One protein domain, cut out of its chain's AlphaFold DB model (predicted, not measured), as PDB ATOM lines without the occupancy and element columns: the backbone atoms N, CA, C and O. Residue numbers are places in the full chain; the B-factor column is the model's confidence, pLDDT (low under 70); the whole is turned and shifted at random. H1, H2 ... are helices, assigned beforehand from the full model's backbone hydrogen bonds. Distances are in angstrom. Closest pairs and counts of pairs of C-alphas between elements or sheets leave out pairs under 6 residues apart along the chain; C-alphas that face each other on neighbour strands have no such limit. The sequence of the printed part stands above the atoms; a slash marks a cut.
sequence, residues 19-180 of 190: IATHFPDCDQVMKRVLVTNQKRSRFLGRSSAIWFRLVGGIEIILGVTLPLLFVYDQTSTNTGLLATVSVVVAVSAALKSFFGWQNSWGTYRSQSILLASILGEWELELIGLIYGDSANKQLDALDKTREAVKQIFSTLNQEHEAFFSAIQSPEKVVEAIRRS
ATOM      1  N   ILE A  19       1.143  38.353-170.386       78.25
ATOM      2  CA  ILE A  19       1.785  38.669-169.105       78.25
ATOM      3  C   ILE A  19       3.280  38.351-169.157       78.25
ATOM      4  O   ILE A  19       4.100  39.172-168.762       78.25
ATOM      5  N   ALA A  20       3.658  37.192-169.705       78.94
ATOM      6  CA  ALA A  20       5.068  36.825-169.841       78.94
ATOM      7  C   ALA A  20       5.825  37.726-170.835       78.94
ATOM      8  O   ALA A  20       7.048  37.824-170.768       78.94
ATOM      9  N   THR A  21       5.099  38.365-171.756       83.62
ATOM     10  CA  THR A  21       5.662  39.259-172.776       83.62
ATOM     11  C   THR A  21       5.814  40.686-172.244       83.62
ATOM     12  O   THR A  21       6.834  41.321-172.494       83.62
ATOM     13  N   HIS A  22       4.837  41.175-171.477       80.62
ATOM     14  CA  HIS A  22       4.821  42.535-170.935       80.62
ATOM     15  C   HIS A  22       5.514  42.662-169.567       80.62
ATOM     16  O   HIS A  22       6.113  43.699-169.287       80.62
ATOM     17  N   PHE A  23       5.485  41.614-168.734       83.31
ATOM     18  CA  PHE A  23       6.000  41.622-167.358       83.31
ATOM     19  C   PHE A  23       6.800  40.342-167.031       83.31
ATOM     20  O   PHE A  23       6.364  39.510-166.225       83.31
ATOM     21  N   PRO A  24       7.997  40.162-167.622       80.69
ATOM     22  CA  PRO A  24       8.794  38.945-167.443       80.69
ATOM     23  C   PRO A  24       9.257  38.731-165.992       80.69
ATOM     24  O   PRO A  24       9.369  37.590-165.542       80.69
ATOM     25  N   ASP A  25       9.485  39.809-165.239       77.31
ATOM     26  CA  ASP A  25       9.941  39.723-163.848       77.31
ATOM     27  C   ASP A  25       8.840  39.201-162.916       77.31
ATOM     28  O   ASP A  25       9.089  38.336-162.071       77.31
ATOM     29  N   CYS A  26       7.598  39.652-163.121       78.31
ATOM     30  CA  CYS A  26       6.437  39.188-162.359       78.31
ATOM     31  C   CYS A  26       6.159  37.698-162.633       78.31
ATOM     32  O   CYS A  26       5.925  36.920-161.705       78.31
ATOM     33  N   ASP A  27       6.282  37.277-163.897       78.81
ATOM     34  CA  ASP A  27       6.170  35.876-164.320       78.81
ATOM     35  C   ASP A  27       7.208  34.976-163.622       78.81
ATOM     36  O   ASP A  27       6.862  33.908-163.103       78.81
ATOM     37  N   GLN A  28       8.473  35.406-163.548       78.94
ATOM     38  CA  GLN A  28       9.528  34.626-162.895       78.94
ATOM     39  C   GLN A  28       9.307  34.464-161.390       78.94
ATOM     40  O   GLN A  28       9.504  33.365-160.855       78.94
ATOM     41  N   VAL A  29       8.917  35.541-160.704       80.06
ATOM     42  CA  VAL A  29       8.658  35.513-159.258       80.06
ATOM     43  C   VAL A  29       7.502  34.564-158.957       80.06
ATOM     44  O   VAL A  29       7.657  33.648-158.143       80.06
ATOM     45  N   MET A  30       6.386  34.701-159.677       78.38
ATOM     46  CA  MET A  30       5.208  33.864-159.465       78.38
ATOM     47  C   MET A  30       5.501  32.385-159.760       78.38
ATOM     48  O   MET A  30       5.161  31.506-158.963       78.38
ATOM     49  N   LYS A  31       6.242  32.080-160.836       80.19
ATOM     50  CA  LYS A  31       6.674  30.702-161.140       80.19
ATOM     51  C   LYS A  31       7.500  30.085-160.014       80.19
ATOM     52  O   LYS A  31       7.268  28.926-159.673       80.19
ATOM     53  N   ARG A  32       8.446  30.822-159.418       79.31
ATOM     54  CA  ARG A  32       9.260  30.291-158.305       79.31
ATOM     55  C   ARG A  32       8.405  29.957-157.088       79.31
ATOM     56  O   ARG A  32       8.582  28.884-156.503       79.31
ATOM     57  N   VAL A  33       7.471  30.837-156.734       76.38
ATOM     58  CA  VAL A  33       6.560  30.631-155.599       76.38
ATOM     59  C   VAL A  33       5.677  29.402-155.835       76.38
ATOM     60  O   VAL A  33       5.564  28.536-154.963       76.38
ATOM     61  N   LEU A  34       5.118  29.256-157.037       73.88
ATOM     62  CA  LEU A  34       4.230  28.142-157.372       73.88
ATOM     63  C   LEU A  34       4.959  26.795-157.463       73.88
ATOM     64  O   LEU A  34       4.483  25.803-156.910       73.88
ATOM     65  N   VAL A  35       6.130  26.733-158.107       72.56
ATOM     66  CA  VAL A  35       6.901  25.482-158.254       72.56
ATOM     67  C   VAL A  35       7.330  24.926-156.894       72.56
ATOM     68  O   VAL A  35       7.265  23.712-156.671       72.56
ATOM     69  N   THR A  36       7.727  25.809-155.976       69.75
ATOM     70  CA  THR A  36       8.146  25.435-154.619       69.75
ATOM     71  C   THR A  36       6.988  24.812-153.840       69.75
ATOM     72  O   THR A  36       7.125  23.717-153.289       69.75
ATOM     73  N   ASN A  37       5.813  25.446-153.867       66.56
ATOM     74  CA  ASN A  37       4.625  24.946-153.171       66.56
ATOM     75  C   ASN A  37       4.055  23.673-153.812       66.56
ATOM     76  O   ASN A  37       3.594  22.752-153.130       66.56
ATOM     77  N   GLN A  38       4.140  23.558-155.133       68.44
ATOM     78  CA  GLN A  38       3.510  22.461-155.844       68.44
ATOM     79  C   GLN A  38       4.242  21.126-155.723       68.44
ATOM     80  O   GLN A  38       3.589  20.079-155.641       68.44
ATOM     81  N   LYS A  39       5.583  21.127-155.717       63.56
ATOM     82  CA  LYS A  39       6.353  19.890-155.496       63.56
ATOM     83  C   LYS A  39       5.924  19.220-154.193       63.56
ATOM     84  O   LYS A  39       5.708  18.009-154.173       63.56
ATOM     85  N   ARG A  40       5.725  20.023-153.147       62.44
ATOM     86  CA  ARG A  40       5.265  19.565-151.835       62.44
ATOM     87  C   ARG A  40       3.832  19.024-151.899       62.44
ATOM     88  O   ARG A  40       3.598  17.888-151.496       62.44
ATOM     89  N   SER A  41       2.907  19.772-152.502       60.88
ATOM     90  CA  SER A  41       1.493  19.375-152.623       60.88
ATOM     91  C   SER A  41       1.286  18.073-153.420       60.88
ATOM     92  O   SER A  41       0.565  17.176-152.981       60.88
ATOM     93  N   ARG A  42       1.973  17.888-154.557       62.56
ATOM     94  CA  ARG A  42       1.819  16.675-155.390       62.56
ATOM     95  C   ARG A  42       2.355  15.410-154.722       62.56
ATOM     96  O   ARG A  42       1.764  14.340-154.886       62.56
ATOM     97  N   PHE A  43       3.467  15.521-154.000       58.62
ATOM     98  CA  PHE A  43       4.081  14.374-153.335       58.62
ATOM     99  C   PHE A  43       3.217  13.890-152.161       58.62
ATOM    100  O   PHE A  43       2.963  12.693-152.015       58.62
ATOM    101  N   LEU A  44       2.678  14.833-151.385       60.22
ATOM    102  CA  LEU A  44       1.827  14.552-150.228       60.22
ATOM    103  C   LEU A  44       0.413  14.109-150.645       60.22
ATOM    104  O   LEU A  44      -0.144  13.185-150.048       60.22
ATOM    105  N   GLY A  45      -0.138  14.673-151.725       57.75
ATOM    106  CA  GLY A  45      -1.457  14.307-152.252       57.75
ATOM    107  C   GLY A  45      -1.529  12.904-152.874       57.75
ATOM    108  O   GLY A  45      -2.514  12.194-152.687       57.75
ATOM    109  N   ARG A  46      -0.483  12.453-153.588       59.72
ATOM    110  CA  ARG A  46      -0.450  11.077-154.132       59.72
ATOM    111  C   ARG A  46      -0.202  10.042-153.047       59.72
ATOM    112  O   ARG A  46      -0.838   8.994-153.065       59.72
ATOM    113  N   SER A  47       0.690  10.350-152.109       59.81
ATOM    114  CA  SER A  47       0.992   9.448-150.998       59.81
ATOM    115  C   SER A  47      -0.254   9.233-150.141       59.81
ATOM    116  O   SER A  47      -0.631   8.093-149.897       59.81
ATOM    117  N   SER A  48      -0.969  10.304-149.785       61.12
ATOM    118  CA  SER A  48      -2.196  10.200-148.986       61.12
ATOM    119  C   SER A  48      -3.304   9.380-149.649       61.12
ATOM    120  O   SER A  48      -3.907   8.531-148.998       61.12
ATOM    121  N   ALA A  49      -3.520   9.545-150.956       63.97
ATOM    122  CA  ALA A  49      -4.509   8.755-151.690       63.97
ATOM    123  C   ALA A  49      -4.156   7.255-151.780       63.97
ATOM    124  O   ALA A  49      -5.052   6.409-151.751       63.97
ATOM    125  N   ILE A  50      -2.868   6.910-151.899       66.00
ATOM    126  CA  ILE A  50      -2.407   5.511-151.929       66.00
ATOM    127  C   ILE A  50      -2.634   4.860-150.566       66.00
ATOM    128  O   ILE A  50      -3.221   3.783-150.494       66.00
ATOM    129  N   TRP A  51      -2.236   5.534-149.489       65.06
ATOM    130  CA  TRP A  51      -2.423   5.025-148.135       65.06
ATOM    131  C   TRP A  51      -3.898   4.894-147.749       65.06
ATOM    132  O   TRP A  51      -4.275   3.878-147.174       65.06
ATOM    133  N   PHE A  52      -4.753   5.842-148.145       63.88
ATOM    134  CA  PHE A  52      -6.201   5.725-147.949       63.88
ATOM    135  C   PHE A  52      -6.774   4.466-148.617       63.88
ATOM    136  O   PHE A  52      -7.551   3.736-148.005       63.88
ATOM    137  N   ARG A  53      -6.357   4.170-149.857       68.44
ATOM    138  CA  ARG A  53      -6.790   2.958-150.571       68.44
ATOM    139  C   ARG A  53      -6.264   1.677-149.934       68.44
ATOM    140  O   ARG A  53      -7.002   0.701-149.878       68.44
ATOM    141  N   LEU A  54      -5.021   1.676-149.452       70.81
ATOM    142  CA  LEU A  54      -4.443   0.519-148.770       70.81
ATOM    143  C   LEU A  54      -5.161   0.235-147.447       70.81
ATOM    144  O   LEU A  54      -5.571  -0.897-147.212       70.81
ATOM    145  N   VAL A  55      -5.379   1.258-146.617       67.25
ATOM    146  CA  VAL A  55      -6.042   1.101-145.313       67.25
ATOM    147  C   VAL A  55      -7.517   0.730-145.481       67.25
ATOM    148  O   VAL A  55      -7.975  -0.210-144.841       67.25
ATOM    149  N   GLY A  56      -8.245   1.397-146.383       64.31
ATOM    150  CA  GLY A  56      -9.643   1.055-146.669       64.31
ATOM    151  C   GLY A  56      -9.803  -0.342-147.280       64.31
ATOM    152  O   GLY A  56     -10.741  -1.057-146.941       64.31
ATOM    153  N   GLY A  57      -8.863  -0.769-148.131       70.00
ATOM    154  CA  GLY A  57      -8.840  -2.127-148.678       70.00
ATOM    155  C   GLY A  57      -8.640  -3.191-147.597       70.00
ATOM    156  O   GLY A  57      -9.355  -4.190-147.585       70.00
ATOM    157  N   ILE A  58      -7.726  -2.951-146.652       70.81
ATOM    158  CA  ILE A  58      -7.506  -3.839-145.500       70.81
ATOM    159  C   ILE A  58      -8.761  -3.913-144.621       70.81
ATOM    160  O   ILE A  58      -9.140  -5.006-144.216       70.81
ATOM    161  N   GLU A  59      -9.434  -2.785-144.372       65.94
ATOM    162  CA  GLU A  59     -10.653  -2.708-143.549       65.94
ATOM    163  C   GLU A  59     -11.809  -3.524-144.168       65.94
ATOM    164  O   GLU A  59     -12.482  -4.276-143.464       65.94
ATOM    165  N   ILE A  60     -11.980  -3.463-145.496       69.81
ATOM    166  CA  ILE A  60     -12.973  -4.269-146.227       69.81
ATOM    167  C   ILE A  60     -12.614  -5.755-146.189       69.81
ATOM    168  O   ILE A  60     -13.481  -6.580-145.904       69.81
ATOM    169  N   ILE A  61     -11.351  -6.108-146.454       73.19
ATOM    170  CA  ILE A  61     -10.900  -7.506-146.409       73.19
ATOM    171  C   ILE A  61     -11.158  -8.079-145.014       73.19
ATOM    172  O   ILE A  61     -11.783  -9.132-144.911       73.19
ATOM    173  N   LEU A  62     -10.777  -7.352-143.956       65.25
ATOM    174  CA  LEU A  62     -11.010  -7.765-142.573       65.25
ATOM    175  C   LEU A  62     -12.497  -7.924-142.251       65.25
ATOM    176  O   LEU A  62     -12.889  -8.935-141.663       65.25
ATOM    177  N   GLY A  63     -13.317  -6.953-142.660       67.06
ATOM    178  CA  GLY A  63     -14.762  -6.966-142.455       67.06
ATOM    179  C   GLY A  63     -15.463  -8.129-143.157       67.06
ATOM    180  O   GLY A  63     -16.439  -8.643-142.626       67.06
ATOM    181  N   VAL A  64     -14.952  -8.590-144.303       68.19
ATOM    182  CA  VAL A  64     -15.482  -9.764-145.020       68.19
ATOM    183  C   VAL A  64     -14.945 -11.079-144.441       68.19
ATOM    184  O   VAL A  64     -15.677 -12.066-144.388       68.19
ATOM    185  N   THR A  65     -13.703 -11.113-143.947       67.62
ATOM    186  CA  THR A  65     -13.152 -12.311-143.279       67.62
ATOM    187  C   THR A  65     -13.759 -12.582-141.904       67.62
ATOM    188  O   THR A  65     -13.817 -13.741-141.500       67.62
ATOM    189  N   LEU A  66     -14.240 -11.557-141.192       63.53
ATOM    190  CA  LEU A  66     -14.822 -11.696-139.849       63.53
ATOM    191  C   LEU A  66     -16.069 -12.604-139.824       63.53
ATOM    192  O   LEU A  66     -16.064 -13.583-139.080       63.53
ATOM    193  N   PRO A  67     -17.109 -12.362-140.646       63.12
ATOM    194  CA  PRO A  67     -18.274 -13.241-140.731       63.12
ATOM    195  C   PRO A  67     -17.906 -14.650-141.199       63.12
ATOM    196  O   PRO A  67     -18.453 -15.625-140.696       63.12
ATOM    197  N   LEU A  68     -16.947 -14.767-142.125       60.97
ATOM    198  CA  LEU A  68     -16.500 -16.059-142.654       60.97
ATOM    199  C   LEU A  68     -15.850 -16.938-141.572       60.97
ATOM    200  O   LEU A  68     -16.037 -18.152-141.568       60.97
ATOM    201  N   LEU A  69     -15.127 -16.316-140.634       59.75
ATOM    202  CA  LEU A  69     -14.526 -16.972-139.467       59.75
ATOM    203  C   LEU A  69     -15.567 -17.436-138.438       59.75
ATOM    204  O   LEU A  69     -15.359 -18.458-137.793       59.75
ATOM    205  N   PHE A  70     -16.686 -16.718-138.301       60.41
ATOM    206  CA  PHE A  70     -17.776 -17.089-137.389       60.41
ATOM    207  C   PHE A  70     -18.661 -18.226-137.919       60.41
ATOM    208  O   PHE A  70     -19.282 -18.924-137.125       60.41
ATOM    209  N   VAL A  71     -18.723 -18.426-139.240       61.50
ATOM    210  CA  VAL A  71     -19.520 -19.503-139.859       61.50
ATOM    211  C   VAL A  71     -18.816 -20.868-139.778       61.50
ATOM    212  O   VAL A  71     -19.480 -21.903-139.796       61.50
ATOM    213  N   TYR A  72     -17.485 -20.902-139.643       59.78
ATOM    214  CA  TYR A  72     -16.741 -22.143-139.414       59.78
ATOM    215  C   TYR A  72     -16.734 -22.500-137.914       59.78
ATOM    216  O   TYR A  72     -15.949 -21.971-137.127       59.78
ATOM    217  N   ASP A  73     -17.594 -23.444-137.529       51.47
ATOM    218  CA  ASP A  73     -17.823 -23.925-136.150       51.47
ATOM    219  C   ASP A  73     -16.557 -24.498-135.460       51.47
ATOM    220  O   ASP A  73     -16.448 -24.580-134.238       51.47
ATOM    221  N   GLN A  74     -15.518 -24.816-136.237       53.59
ATOM    222  CA  GLN A  74     -14.241 -25.339-135.740       53.59
ATOM    223  C   GLN A  74     -13.286 -24.270-135.174       53.59
ATOM    224  O   GLN A  74     -12.208 -24.606-134.688       53.59
ATOM    225  N   THR A  75     -13.649 -22.984-135.236       52.00
ATOM    226  CA  THR A  75     -12.725 -21.870-134.941       52.00
ATOM    227  C   THR A  75     -12.873 -21.268-133.541       52.00
ATOM    228  O   THR A  75     -12.062 -20.423-133.164       52.00
ATOM    229  N   SER A  76     -13.827 -21.739-132.727       52.31
ATOM    230  CA  SER A  76     -14.017 -21.291-131.331       52.31
ATOM    231  C   SER A  76     -12.805 -21.561-130.423       52.31
ATOM    232  O   SER A  76     -12.633 -20.895-129.405       52.31
ATOM    233  N   THR A  77     -11.922 -22.482-130.816       53.53
ATOM    234  CA  THR A  77     -10.657 -22.800-130.128       53.53
ATOM    235  C   THR A  77      -9.454 -21.997-130.634       53.53
ATOM    236  O   THR A  77      -8.417 -21.974-129.974       53.53
ATOM    237  N   ASN A  78      -9.569 -21.287-131.763       59.41
ATOM    238  CA  ASN A  78      -8.477 -20.507-132.353       59.41
ATOM    239  C   ASN A  78      -8.520 -19.040-131.900       59.41
ATOM    240  O   ASN A  78      -8.584 -18.105-132.700       59.41
ATOM    241  N   THR A  79      -8.413 -18.840-130.585       64.19
ATOM    242  CA  THR A  79      -8.342 -17.529-129.914       64.19
ATOM    243  C   THR A  79      -7.260 -16.618-130.511       64.19
ATOM    244  O   THR A  79      -7.417 -15.399-130.546       64.19
ATOM    245  N   GLY A  80      -6.181 -17.205-131.045       65.75
ATOM    246  CA  GLY A  80      -5.106 -16.476-131.719       65.75
ATOM    247  C   GLY A  80      -5.568 -15.713-132.964       65.75
ATOM    248  O   GLY A  80      -5.154 -14.573-133.158       65.75
ATOM    249  N   LEU A  81      -6.478 -16.279-133.767       66.69
ATOM    250  CA  LEU A  81      -6.988 -15.605-134.964       66.69
ATOM    251  C   LEU A  81      -7.864 -14.406-134.595       66.69
ATOM    252  O   LEU A  81      -7.655 -13.315-135.129       66.69
ATOM    253  N   LEU A  82      -8.764 -14.556-133.618       67.81
ATOM    254  CA  LEU A  82      -9.567 -13.432-133.127       67.81
ATOM    255  C   LEU A  82      -8.695 -12.311-132.549       67.81
ATOM    256  O   LEU A  82      -8.949 -11.138-132.835       67.81
ATOM    257  N   ALA A  83      -7.648 -12.654-131.791       70.69
ATOM    258  CA  ALA A  83      -6.693 -11.680-131.269       70.69
ATOM    259  C   ALA A  83      -5.946 -10.955-132.401       70.69
ATOM    260  O   ALA A  83      -5.843  -9.732-132.387       70.69
ATOM    261  N   THR A  84      -5.485 -11.672-133.432       70.25
ATOM    262  CA  THR A  84      -4.815 -11.028-134.575       70.25
ATOM    263  C   THR A  84      -5.744 -10.101-135.351       70.25
ATOM    264  O   THR A  84      -5.340  -8.990-135.677       70.25
ATOM    265  N   VAL A  85      -7.000 -10.489-135.590       68.00
ATOM    266  CA  VAL A  85      -7.966  -9.643-136.305       68.00
ATOM    267  C   VAL A  85      -8.274  -8.382-135.506       68.00
ATOM    268  O   VAL A  85      -8.218  -7.287-136.055       68.00
ATOM    269  N   SER A  86      -8.534  -8.505-134.206       68.06
ATOM    270  CA  SER A  86      -8.807  -7.346-133.347       68.06
ATOM    271  C   SER A  86      -7.594  -6.417-133.208       68.06
ATOM    272  O   SER A  86      -7.762  -5.199-133.270       68.06
ATOM    273  N   VAL A  87      -6.372  -6.959-133.137       74.69
ATOM    274  CA  VAL A  87      -5.135  -6.161-133.198       74.69
ATOM    275  C   VAL A  87      -5.006  -5.449-134.542       74.69
ATOM    276  O   VAL A  87      -4.690  -4.265-134.562       74.69
ATOM    277  N   VAL A  88      -5.292  -6.113-135.664       71.75
ATOM    278  CA  VAL A  88      -5.222  -5.477-136.987       71.75
ATOM    279  C   VAL A  88      -6.280  -4.381-137.131       71.75
ATOM    280  O   VAL A  88      -5.938  -3.302-137.601       71.75
ATOM    281  N   VAL A  89      -7.516  -4.577-136.650       74.25
ATOM    282  CA  VAL A  89      -8.535  -3.506-136.612       74.25
ATOM    283  C   VAL A  89      -8.056  -2.328-135.764       74.25
ATOM    284  O   VAL A  89      -8.149  -1.185-136.207       74.25
ATOM    285  N   ALA A  90      -7.514  -2.582-134.571       74.06
ATOM    286  CA  ALA A  90      -7.017  -1.534-133.684       74.06
ATOM    287  C   ALA A  90      -5.831  -0.777-134.301       74.06
ATOM    288  O   ALA A  90      -5.794   0.451-134.249       74.06
ATOM    289  N   VAL A  91      -4.897  -1.486-134.942       68.44
ATOM    290  CA  VAL A  91      -3.770  -0.890-135.670       68.44
ATOM    291  C   VAL A  91      -4.274  -0.082-136.862       68.44
ATOM    292  O   VAL A  91      -3.820   1.041-137.045       68.44
ATOM    293  N   SER A  92      -5.244  -0.575-137.635       68.25
ATOM    294  CA  SER A  92      -5.852   0.165-138.748       68.25
ATOM    295  C   SER A  92      -6.584   1.422-138.277       68.25
ATOM    296  O   SER A  92      -6.414   2.483-138.879       68.25
ATOM    297  N   ALA A  93      -7.347   1.343-137.187       68.19
ATOM    298  CA  ALA A  93      -8.033   2.487-136.590       68.19
ATOM    299  C   ALA A  93      -7.038   3.515-136.034       68.19
ATOM    300  O   ALA A  93      -7.185   4.716-136.277       68.19
ATOM    301  N   ALA A  94      -5.983   3.051-135.357       66.38
ATOM    302  CA  ALA A  94      -4.896   3.896-134.886       66.38
ATOM    303  C   ALA A  94      -4.180   4.567-136.062       66.38
ATOM    304  O   ALA A  94      -3.998   5.775-136.031       66.38
ATOM    305  N   LEU A  95      -3.857   3.840-137.135       64.81
ATOM    306  CA  LEU A  95      -3.199   4.390-138.323       64.81
ATOM    307  C   LEU A  95      -4.085   5.428-139.033       64.81
ATOM    308  O   LEU A  95      -3.601   6.480-139.445       64.81
ATOM    309  N   LYS A  96      -5.394   5.169-139.122       64.75
ATOM    310  CA  LYS A  96      -6.398   6.087-139.687       64.75
ATOM    311  C   LYS A  96      -6.511   7.377-138.872       64.75
ATOM    312  O   LYS A  96      -6.570   8.456-139.460       64.75
ATOM    313  N   SER A  97      -6.495   7.263-137.543       63.59
ATOM    314  CA  SER A  97      -6.523   8.396-136.611       63.59
ATOM    315  C   SER A  97      -5.208   9.184-136.627       63.59
ATOM    316  O   SER A  97      -5.215  10.404-136.770       63.59
ATOM    317  N   PHE A  98      -4.069   8.488-136.581       61.53
ATOM    318  CA  PHE A  98      -2.740   9.091-136.480       61.53
ATOM    319  C   PHE A  98      -2.347   9.858-137.741       61.53
ATOM    320  O   PHE A  98      -1.739  10.920-137.661       61.53
ATOM    321  N   PHE A  99      -2.709   9.342-138.917       59.66
ATOM    322  CA  PHE A  99      -2.376  10.013-140.169       59.66
ATOM    323  C   PHE A  99      -3.393  11.069-140.598       59.66
ATOM    324  O   PHE A  99      -3.084  11.832-141.511       59.66
ATOM    325  N   GLY A 100      -4.586  11.128-139.987       60.94
ATOM    326  CA  GLY A 100      -5.589  12.154-140.292       60.94
ATOM    327  C   GLY A 100      -5.836  12.328-141.796       60.94
ATOM    328  O   GLY A 100      -6.069  13.442-142.261       60.94
ATOM    329  N   TRP A 101      -5.725  11.239-142.574       58.31
ATOM    330  CA  TRP A 101      -5.529  11.295-144.030       58.31
ATOM    331  C   TRP A 101      -6.647  12.029-144.768       58.31
ATOM    332  O   TRP A 101      -6.393  12.710-145.763       58.31
ATOM    333  N   GLN A 102      -7.868  11.917-144.246       57.66
ATOM    334  CA  GLN A 102      -9.041  12.620-144.749       57.66
ATOM    335  C   GLN A 102      -8.899  14.138-144.586       57.66
ATOM    336  O   GLN A 102      -9.191  14.890-145.515       57.66
ATOM    337  N   ASN A 103      -8.407  14.574-143.423       59.88
ATOM    338  CA  ASN A 103      -8.217  15.982-143.118       59.88
ATOM    339  C   ASN A 103      -7.083  16.555-143.972       59.88
ATOM    340  O   ASN A 103      -7.273  17.558-144.649       59.88
ATOM    341  N   SER A 104      -5.947  15.851-144.063       61.88
ATOM    342  CA  SER A 104      -4.828  16.286-144.905       61.88
ATOM    343  C   SER A 104      -5.219  16.415-146.378       61.88
ATOM    344  O   SER A 104      -4.888  17.413-147.010       61.88
ATOM    345  N   TRP A 105      -5.949  15.446-146.944       60.84
ATOM    346  CA  TRP A 105      -6.386  15.528-148.341       60.84
ATOM    347  C   TRP A 105      -7.371  16.680-148.585       60.84
ATOM    348  O   TRP A 105      -7.245  17.384-149.589       60.84
ATOM    349  N   GLY A 106      -8.304  16.905-147.653       63.00
ATOM    350  CA  GLY A 106      -9.220  18.045-147.680       63.00
ATOM    351  C   GLY A 106      -8.479  19.382-147.673       63.00
ATOM    352  O   GLY A 106      -8.709  20.204-148.559       63.00
ATOM    353  N   THR A 107      -7.519  19.552-146.759       65.56
ATOM    354  CA  THR A 107      -6.684  20.759-146.653       65.56
ATOM    355  C   THR A 107      -5.840  20.992-147.909       65.56
ATOM    356  O   THR A 107      -5.760  22.107-148.413       65.56
ATOM    357  N   TYR A 108      -5.248  19.952-148.505       64.81
ATOM    358  CA  TYR A 108      -4.500  20.134-149.758       64.81
ATOM    359  C   TYR A 108      -5.398  20.540-150.930       64.81
ATOM    360  O   TYR A 108      -4.962  21.255-151.838       64.81
ATOM    361  N   ARG A 109      -6.653  20.080-150.937       66.56
ATOM    362  CA  ARG A 109      -7.604  20.436-151.986       66.56
ATOM    363  C   ARG A 109      -8.111  21.865-151.813       66.56
ATOM    364  O   ARG A 109      -8.138  22.585-152.810       66.56
ATOM    365  N   SER A 110      -8.411  22.301-150.587       68.94
ATOM    366  CA  SER A 110      -8.740  23.706-150.308       68.94
ATOM    367  C   SER A 110      -7.584  24.634-150.685       68.94
ATOM    368  O   SER A 110      -7.813  25.607-151.398       68.94
ATOM    369  N   GLN A 111      -6.336  24.268-150.362       70.44
ATOM    370  CA  GLN A 111      -5.135  25.005-150.784       70.44
ATOM    371  C   GLN A 111      -5.062  25.197-152.294       70.44
ATOM    372  O   GLN A 111      -4.779  26.290-152.773       70.44
ATOM    373  N   SER A 112      -5.310  24.134-153.060       71.06
ATOM    374  CA  SER A 112      -5.233  24.214-154.520       71.06
ATOM    375  C   SER A 112      -6.293  25.141-155.125       71.06
ATOM    376  O   SER A 112      -6.018  25.783-156.134       71.06
ATOM    377  N   ILE A 113      -7.469  25.235-154.495       77.31
ATOM    378  CA  ILE A 113      -8.565  26.112-154.925       77.31
ATOM    379  C   ILE A 113      -8.246  27.566-154.561       77.31
ATOM    380  O   ILE A 113      -8.378  28.436-155.415       77.31
ATOM    381  N   LEU A 114      -7.762  27.815-153.341       78.81
ATOM    382  CA  LEU A 114      -7.371  29.155-152.887       78.81
ATOM    383  C   LEU A 114      -6.176  29.706-153.674       78.81
ATOM    384  O   LEU A 114      -6.174  30.865-154.075       78.81
ATOM    385  N   LEU A 115      -5.173  28.874-153.972       79.81
ATOM    386  CA  LEU A 115      -4.083  29.294-154.857       79.81
ATOM    387  C   LEU A 115      -4.595  29.629-156.261       79.81
ATOM    388  O   LEU A 115      -4.097  30.568-156.873       79.81
ATOM    389  N   ALA A 116      -5.559  28.865-156.782       81.19
ATOM    390  CA  ALA A 116      -6.130  29.130-158.097       81.19
ATOM    391  C   ALA A 116      -6.947  30.431-158.123       81.19
ATOM    392  O   ALA A 116      -6.881  31.142-159.122       81.19
ATOM    393  N   SER A 117      -7.666  30.770-157.046       84.50
ATOM    394  CA  SER A 117      -8.417  32.029-156.968       84.50
ATOM    395  C   SER A 117      -7.490  33.240-156.894       84.50
ATOM    396  O   SER A 117      -7.629  34.140-157.716       84.50
ATOM    397  N   ILE A 118      -6.488  33.221-156.005       84.81
ATOM    398  CA  ILE A 118      -5.516  34.323-155.875       84.81
ATOM    399  C   ILE A 118      -4.747  34.518-157.189       84.81
ATOM    400  O   ILE A 118      -4.496  35.642-157.617       84.81
ATOM    401  N   LEU A 119      -4.390  33.421-157.863       84.69
ATOM    402  CA  LEU A 119      -3.711  33.504-159.152       84.69
ATOM    403  C   LEU A 119      -4.619  34.071-160.253       84.69
ATOM    404  O   LEU A 119      -4.139  34.834-161.087       84.69
ATOM    405  N   GLY A 120      -5.905  33.714-160.256       84.88
ATOM    406  CA  GLY A 120      -6.879  34.257-161.201       84.88
ATOM    407  C   GLY A 120      -7.113  35.755-161.007       84.88
ATOM    408  O   GLY A 120      -7.171  36.494-161.986       84.88
ATOM    409  N   GLU A 121      -7.184  36.217-159.757       87.62
ATOM    410  CA  GLU A 121      -7.276  37.645-159.426       87.62
ATOM    411  C   GLU A 121      -6.032  38.405-159.895       87.62
ATOM    412  O   GLU A 121      -6.150  39.396-160.610       87.62
ATOM    413  N   TRP A 122      -4.838  37.887-159.595       89.25
ATOM    414  CA  TRP A 122      -3.576  38.460-160.068       89.25
ATOM    415  C   TRP A 122      -3.490  38.531-161.603       89.25
ATOM    416  O   TRP A 122      -3.038  39.534-162.157       89.25
ATOM    417  N   GLU A 123      -3.942  37.487-162.306       88.06
ATOM    418  CA  GLU A 123      -3.984  37.462-163.773       88.06
ATOM    419  C   GLU A 123      -4.940  38.529-164.325       88.06
ATOM    420  O   GLU A 123      -4.571  39.267-165.241       88.06
ATOM    421  N   LEU A 124      -6.136  38.654-163.746       88.31
ATOM    422  CA  LEU A 124      -7.118  39.678-164.115       88.31
ATOM    423  C   LEU A 124      -6.582  41.096-163.896       88.31
ATOM    424  O   LEU A 124      -6.745  41.947-164.770       88.31
ATOM    425  N   GLU A 125      -5.913  41.350-162.771       87.69
ATOM    426  CA  GLU A 125      -5.323  42.657-162.471       87.69
ATOM    427  C   GLU A 125      -4.205  43.024-163.455       87.69
ATOM    428  O   GLU A 125      -4.173  44.144-163.968       87.69
ATOM    429  N   LEU A 126      -3.319  42.079-163.786       85.19
ATOM    430  CA  LEU A 126      -2.253  42.312-164.762       85.19
ATOM    431  C   LEU A 126      -2.790  42.533-166.170       85.19
ATOM    432  O   LEU A 126      -2.308  43.419-166.872       85.19
ATOM    433  N   ILE A 127      -3.797  41.766-166.584       86.00
ATOM    434  CA  ILE A 127      -4.485  41.986-167.858       86.00
ATOM    435  C   ILE A 127      -5.120  43.383-167.869       86.00
ATOM    436  O   ILE A 127      -4.947  44.126-168.835       86.00
ATOM    437  N   GLY A 128      -5.771  43.781-166.773       85.44
ATOM    438  CA  GLY A 128      -6.314  45.128-166.599       85.44
ATOM    439  C   GLY A 128      -5.261  46.226-166.777       85.44
ATOM    440  O   GLY A 128      -5.534  47.229-167.428       85.44
ATOM    441  N   LEU A 129      -4.037  46.017-166.288       86.12
ATOM    442  CA  LEU A 129      -2.918  46.953-166.461       86.12
ATOM    443  C   LEU A 129      -2.332  46.960-167.883       86.12
ATOM    444  O   LEU A 129      -1.861  48.000-168.349       86.12
ATOM    445  N   ILE A 130      -2.364  45.829-168.596       84.81
ATOM    446  CA  ILE A 130      -1.922  45.755-170.002       84.81
ATOM    447  C   ILE A 130      -2.839  46.617-170.873       84.81
ATOM    448  O   ILE A 130      -2.349  47.483-171.607       84.81
ATOM    449  N   TYR A 131      -4.154  46.402-170.759       85.06
ATOM    450  CA  TYR A 131      -5.170  47.074-171.576       85.06
ATOM    451  C   TYR A 131      -5.571  48.462-171.053       85.06
ATOM    452  O   TYR A 131      -6.119  49.259-171.811       85.06
ATOM    453  N   GLY A 132      -5.296  48.766-169.784       81.94
ATOM    454  CA  GLY A 132      -5.531  50.073-169.178       81.94
ATOM    455  C   GLY A 132      -4.481  51.114-169.566       81.94
ATOM    456  O   GLY A 132      -3.386  50.789-170.030       81.94
ATOM    457  N   ASP A 133      -4.802  52.385-169.350       73.19
ATOM    458  CA  ASP A 133      -3.893  53.508-169.584       73.19
ATOM    459  C   ASP A 133      -3.306  53.977-168.245       73.19
ATOM    460  O   ASP A 133      -3.802  54.908-167.615       73.19
ATOM    461  N   SER A 134      -2.305  53.248-167.739       74.44
ATOM    462  CA  SER A 134      -1.540  53.665-166.559       74.44
ATOM    463  C   SER A 134      -0.167  54.179-166.986       74.44
ATOM    464  O   SER A 134       0.502  53.588-167.836       74.44
ATOM    465  N   ALA A 135       0.258  55.303-166.406       72.69
ATOM    466  CA  ALA A 135       1.539  55.931-166.729       72.69
ATOM    467  C   ALA A 135       2.747  55.093-166.259       72.69
ATOM    468  O   ALA A 135       3.832  55.224-166.814       72.69
ATOM    469  N   ASN A 136       2.552  54.209-165.269       80.75
ATOM    470  CA  ASN A 136       3.600  53.409-164.625       80.75
ATOM    471  C   ASN A 136       3.224  51.917-164.523       80.75
ATOM    472  O   ASN A 136       3.377  51.289-163.476       80.75
ATOM    473  N   LYS A 137       2.797  51.321-165.645       80.38
ATOM    474  CA  LYS A 137       2.334  49.919-165.742       80.38
ATOM    475  C   LYS A 137       3.240  48.890-165.053       80.38
ATOM    476  O   LYS A 137       2.746  47.918-164.498       80.38
ATOM    477  N   GLN A 138       4.560  49.082-165.096       77.69
ATOM    478  CA  GLN A 138       5.524  48.155-164.488       77.69
ATOM    479  C   GLN A 138       5.566  48.225-162.958       77.69
ATOM    480  O   GLN A 138       5.689  47.183-162.316       77.69
ATOM    481  N   LEU A 139       5.465  49.422-162.371       80.88
ATOM    482  CA  LEU A 139       5.442  49.583-160.914       80.88
ATOM    483  C   LEU A 139       4.129  49.051-160.342       80.88
ATOM    484  O   LEU A 139       4.161  48.268-159.395       80.88
ATOM    485  N   ASP A 140       3.005  49.369-160.989       83.00
ATOM    486  CA  ASP A 140       1.691  48.860-160.586       83.00
ATOM    487  C   ASP A 140       1.654  47.323-160.653       83.00
ATOM    488  O   ASP A 140       1.211  46.660-159.716       83.00
ATOM    489  N   ALA A 141       2.194  46.729-161.725       80.38
ATOM    490  CA  ALA A 141       2.285  45.275-161.881       80.38
ATOM    491  C   ALA A 141       3.138  44.609-160.786       80.38
ATOM    492  O   ALA A 141       2.804  43.517-160.307       80.38
ATOM    493  N   LEU A 142       4.233  45.254-160.373       82.19
ATOM    494  CA  LEU A 142       5.087  44.772-159.288       82.19
ATOM    495  C   LEU A 142       4.376  44.831-157.936       82.19
ATOM    496  O   LEU A 142       4.441  43.857-157.183       82.19
ATOM    497  N   ASP A 143       3.668  45.922-157.644       84.94
ATOM    498  CA  ASP A 143       2.908  46.062-156.401       84.94
ATOM    499  C   ASP A 143       1.767  45.044-156.321       84.94
ATOM    500  O   ASP A 143       1.623  44.365-155.300       84.94
ATOM    501  N   LYS A 144       1.042  44.821-157.424       84.56
ATOM    502  CA  LYS A 144       0.018  43.768-157.502       84.56
ATOM    503  C   LYS A 144       0.592  42.368-157.333       84.56
ATOM    504  O   LYS A 144       0.052  41.541-156.599       84.56
ATOM    505  N   THR A 145       1.752  42.105-157.928       84.12
ATOM    506  CA  THR A 145       2.448  40.825-157.739       84.12
ATOM    507  C   THR A 145       2.908  40.644-156.293       84.12
ATOM    508  O   THR A 145       2.791  39.551-155.737       84.12
ATOM    509  N   ARG A 146       3.391  41.707-155.643       85.00
ATOM    510  CA  ARG A 146       3.776  41.684-154.227       85.00
ATOM    511  C   ARG A 146       2.579  41.396-153.324       85.00
ATOM    512  O   ARG A 146       2.714  40.608-152.387       85.00
ATOM    513  N   GLU A 147       1.437  42.018-153.595       86.75
ATOM    514  CA  GLU A 147       0.198  41.806-152.853       86.75
ATOM    515  C   GLU A 147      -0.286  40.355-152.979       86.75
ATOM    516  O   GLU A 147      -0.481  39.690-151.959       86.75
ATOM    517  N   ALA A 148      -0.341  39.818-154.201       82.88
ATOM    518  CA  ALA A 148      -0.713  38.427-154.457       82.88
ATOM    519  C   ALA A 148       0.223  37.433-153.745       82.88
ATOM    520  O   ALA A 148      -0.226  36.495-153.082       82.88
ATOM    521  N   VAL A 149       1.542  37.657-153.803       83.88
ATOM    522  CA  VAL A 149       2.522  36.816-153.095       83.88
ATOM    523  C   VAL A 149       2.317  36.887-151.580       83.88
ATOM    524  O   VAL A 149       2.354  35.854-150.908       83.88
ATOM    525  N   LYS A 150       2.063  38.078-151.025       85.50
ATOM    526  CA  LYS A 150       1.794  38.253-149.592       85.50
ATOM    527  C   LYS A 150       0.531  37.504-149.164       85.50
ATOM    528  O   LYS A 150       0.559  36.843-148.125       85.50
ATOM    529  N   GLN A 151      -0.536  37.566-149.961       83.31
ATOM    530  CA  GLN A 151      -1.766  36.821-149.699       83.31
ATOM    531  C   GLN A 151      -1.506  35.312-149.691       83.31
ATOM    532  O   GLN A 151      -1.817  34.662-148.692       83.31
ATOM    533  N   ILE A 152      -0.818  34.778-150.711       82.12
ATOM    534  CA  ILE A 152      -0.429  33.356-150.775       82.12
ATOM    535  C   ILE A 152       0.328  32.939-149.509       82.12
ATOM    536  O   ILE A 152      -0.005  31.925-148.894       82.12
ATOM    537  N   PHE A 153       1.328  33.715-149.082       79.69
ATOM    538  CA  PHE A 153       2.081  33.402-147.866       79.69
ATOM    539  C   PHE A 153       1.218  33.464-146.605       79.69
ATOM    540  O   PHE A 153       1.355  32.597-145.747       79.69
ATOM    541  N   SER A 154       0.324  34.449-146.490       81.25
ATOM    542  CA  SER A 154      -0.555  34.578-145.326       81.25
ATOM    543  C   SER A 154      -1.515  33.393-145.184       81.25
ATOM    544  O   SER A 154      -1.622  32.833-144.093       81.25
ATOM    545  N   THR A 155      -2.111  32.934-146.289       77.50
ATOM    546  CA  THR A 155      -2.988  31.757-146.318       77.50
ATOM    547  C   THR A 155      -2.220  30.489-145.955       77.50
ATOM    548  O   THR A 155      -2.668  29.712-145.116       77.50
ATOM    549  N   LEU A 156      -1.020  30.303-146.516       71.56
ATOM    550  CA  LEU A 156      -0.174  29.151-146.188       71.56
ATOM    551  C   LEU A 156       0.242  29.136-144.710       71.56
ATOM    552  O   LEU A 156       0.335  28.066-144.109       71.56
ATOM    553  N   ASN A 157       0.498  30.306-144.119       73.50
ATOM    554  CA  ASN A 157       0.929  30.401-142.727       73.50
ATOM    555  C   ASN A 157      -0.230  30.160-141.748       73.50
ATOM    556  O   ASN A 157      -0.059  29.407-140.791       73.50
ATOM    557  N   GLN A 158      -1.418  30.713-142.026       71.62
ATOM    558  CA  GLN A 158      -2.632  30.441-141.245       71.62
ATOM    559  C   GLN A 158      -2.985  28.952-141.233       71.62
ATOM    560  O   GLN A 158      -3.385  28.415-140.203       71.62
ATOM    561  N   GLU A 159      -2.802  28.255-142.351       63.59
ATOM    562  CA  GLU A 159      -3.080  26.822-142.413       63.59
ATOM    563  C   GLU A 159      -2.007  25.963-141.733       63.59
ATOM    564  O   GLU A 159      -2.340  24.932-141.151       63.59
ATOM    565  N   HIS A 160      -0.732  26.373-141.746       61.06
ATOM    566  CA  HIS A 160       0.278  25.733-140.898       61.06
ATOM    567  C   HIS A 160      -0.100  25.866-139.418       61.06
ATOM    568  O   HIS A 160      -0.035  24.887-138.681       61.06
ATOM    569  N   GLU A 161      -0.539  27.046-138.987       59.97
ATOM    570  CA  GLU A 161      -0.956  27.292-137.606       59.97
ATOM    571  C   GLU A 161      -2.233  26.512-137.237       59.97
ATOM    572  O   GLU A 161      -2.326  25.929-136.153       59.97
ATOM    573  N   ALA A 162      -3.177  26.373-138.173       60.62
ATOM    574  CA  ALA A 162      -4.331  25.481-138.046       60.62
ATOM    575  C   ALA A 162      -3.923  23.996-137.940       60.62
ATOM    576  O   ALA A 162      -4.485  23.242-137.147       60.62
ATOM    577  N   PHE A 163      -2.909  23.565-138.695       55.09
ATOM    578  CA  PHE A 163      -2.378  22.203-138.617       55.09
ATOM    579  C   PHE A 163      -1.686  21.937-137.271       55.09
ATOM    580  O   PHE A 163      -1.895  20.884-136.669       55.09
ATOM    581  N   PHE A 164      -0.904  22.893-136.762       57.31
ATOM    582  CA  PHE A 164      -0.231  22.760-135.468       57.31
ATOM    583  C   PHE A 164      -1.190  22.868-134.282       57.31
ATOM    584  O   PHE A 164      -1.002  22.162-133.299       57.31
ATOM    585  N   SER A 165      -2.238  23.685-134.370       59.34
ATOM    586  CA  SER A 165      -3.273  23.751-133.327       59.34
ATOM    587  C   SER A 165      -4.155  22.499-133.273       59.34
ATOM    588  O   SER A 165      -4.640  22.147-132.196       59.34
ATOM    589  N   ALA A 166      -4.323  21.794-134.398       56.50
ATOM    590  CA  ALA A 166      -5.005  20.500-134.448       56.50
ATOM    591  C   ALA A 166      -4.192  19.370-133.785       56.50
ATOM    592  O   ALA A 166      -4.771  18.414-133.266       56.50
ATOM    593  N   ILE A 167      -2.860  19.483-133.753       51.66
ATOM    594  CA  ILE A 167      -2.003  18.600-132.958       51.66
ATOM    595  C   ILE A 167      -2.130  19.057-131.501       51.66
ATOM    596  O   ILE A 167      -1.545  20.061-131.099       51.66
ATOM    597  N   GLN A 168      -2.930  18.345-130.698       56.00
ATOM    598  CA  GLN A 168      -3.035  18.629-129.264       56.00
ATOM    599  C   GLN A 168      -1.632  18.681-128.654       56.00
ATOM    600  O   GLN A 168      -0.871  17.717-128.745       56.00
ATOM    601  N   SER A 169      -1.285  19.815-128.038       52.06
ATOM    602  CA  SER A 169       0.002  19.952-127.367       52.06
ATOM    603  C   SER A 169       0.129  18.875-126.281       52.06
ATOM    604  O   SER A 169      -0.863  18.558-125.613       52.06
ATOM    605  N   PRO A 170       1.327  18.299-126.075       54.75
ATOM    606  CA  PRO A 170       1.533  17.250-125.078       54.75
ATOM    607  C   PRO A 170       1.087  17.691-123.676       54.75
ATOM    608  O   PRO A 170       0.590  16.875-122.909       54.75
ATOM    609  N   GLU A 171       1.150  18.990-123.375       65.56
ATOM    610  CA  GLU A 171       0.621  19.579-122.139       65.56
ATOM    611  C   GLU A 171      -0.896  19.389-121.983       65.56
ATOM    612  O   GLU A 171      -1.343  18.972-120.918       65.56
ATOM    613  N   LYS A 172      -1.692  19.583-123.045       66.75
ATOM    614  CA  LYS A 172      -3.152  19.374-123.009       66.75
ATOM    615  C   LYS A 172      -3.520  17.901-122.836       66.75
ATOM    616  O   LYS A 172      -4.489  17.586-122.147       66.75
ATOM    617  N   VAL A 173      -2.734  16.997-123.422       63.09
ATOM    618  CA  VAL A 173      -2.903  15.545-123.244       63.09
ATOM    619  C   VAL A 173      -2.565  15.141-121.805       63.09
ATOM    620  O   VAL A 173      -3.321  14.402-121.175       63.09
ATOM    621  N   VAL A 174      -1.473  15.670-121.245       72.62
ATOM    622  CA  VAL A 174      -1.077  15.430-119.850       72.62
ATOM    623  C   VAL A 174      -2.114  15.995-118.875       72.62
ATOM    624  O   VAL A 174      -2.466  15.315-117.914       72.62
ATOM    625  N   GLU A 175      -2.667  17.182-119.126       75.94
ATOM    626  CA  GLU A 175      -3.747  17.762-118.318       75.94
ATOM    627  C   GLU A 175      -5.055  16.970-118.407       75.94
ATOM    628  O   GLU A 175      -5.714  16.771-117.385       75.94
ATOM    629  N   ALA A 176      -5.419  16.463-119.589       68.69
ATOM    630  CA  ALA A 176      -6.587  15.602-119.764       68.69
ATOM    631  C   ALA A 176      -6.440  14.278-118.991       68.69
ATOM    632  O   ALA A 176      -7.368  13.871-118.291       68.69
ATOM    633  N   ILE A 177      -5.256  13.652-119.034       71.81
ATOM    634  CA  ILE A 177      -4.937  12.442-118.253       71.81
ATOM    635  C   ILE A 177      -4.946  12.746-116.747       71.81
ATOM    636  O   ILE A 177      -5.440  11.948-115.948       71.81
ATOM    637  N   ARG A 178      -4.428  13.910-116.337       74.44
ATOM    638  CA  ARG A 178      -4.425  14.338-114.931       74.44
ATOM    639  C   ARG A 178      -5.849  14.563-114.420       74.44
ATOM    640  O   ARG A 178      -6.177  14.059-113.352       74.44
ATOM    641  N   ARG A 179      -6.715  15.218-115.207       69.75
ATOM    642  CA  ARG A 179      -8.149  15.375-114.903       69.75
ATOM    643  C   ARG A 179      -8.884  14.039-114.836       69.75
ATOM    644  O   ARG A 179      -9.663  13.848-113.909       69.75
ATOM    645  N   SER A 180      -8.623  13.108-115.759       66.25
ATOM    646  CA  SER A 180      -9.286  11.794-115.747       66.25
ATOM    647  C   SER A 180      -8.869  10.944-114.540       66.25
ATOM    648  O   SER A 180      -9.693  10.221-113.988       66.25
TER     649      SER A 180
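What this domain is: This is residues 19 to 180 of the 190 residues of an uncharacterized protein of Streptomyces sp. XY006 (UniProt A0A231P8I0). H2 runs most of a long rod's length, H3 folds back beside its later part, H4 packs on residues 41 to 52 of H2 and H5 on residues 26 to 33, the three making an up-and-down bundle, and H6 sticks out. The printed part, all helix, has 162 residues with six named helices. It is extended, with radius of gyration of the C-alphas 25.4 A, spanning 88 by 40 by 19 A.

How they stand to each other: The hub H2, residues 24 to 71, forms a hairpin with H3, residues 79 to 99; closest are C-alphas Val 55 and Ser 92, 6.6 A. H4, residues 101 to 131, and H5, residues 137 to 166, form a hairpin; closest are C-alphas Leu 129 and Lys 137, 6.1 A. H6, residues 170 to 180, touches no helix. Every O i to N i+4 pair is within hydrogen-bond range in H3 to H6, 41 of 44 in H2.

Where its parts are: H2 is 70.6 A long. H1, residues 19 to 22, begins at C-alpha (1.785, 38.669, -169.105); H6 ends at (-9.286, 11.794, -115.747).

The domain as a whole: No link is long; 83 residues have pLDDT under 70.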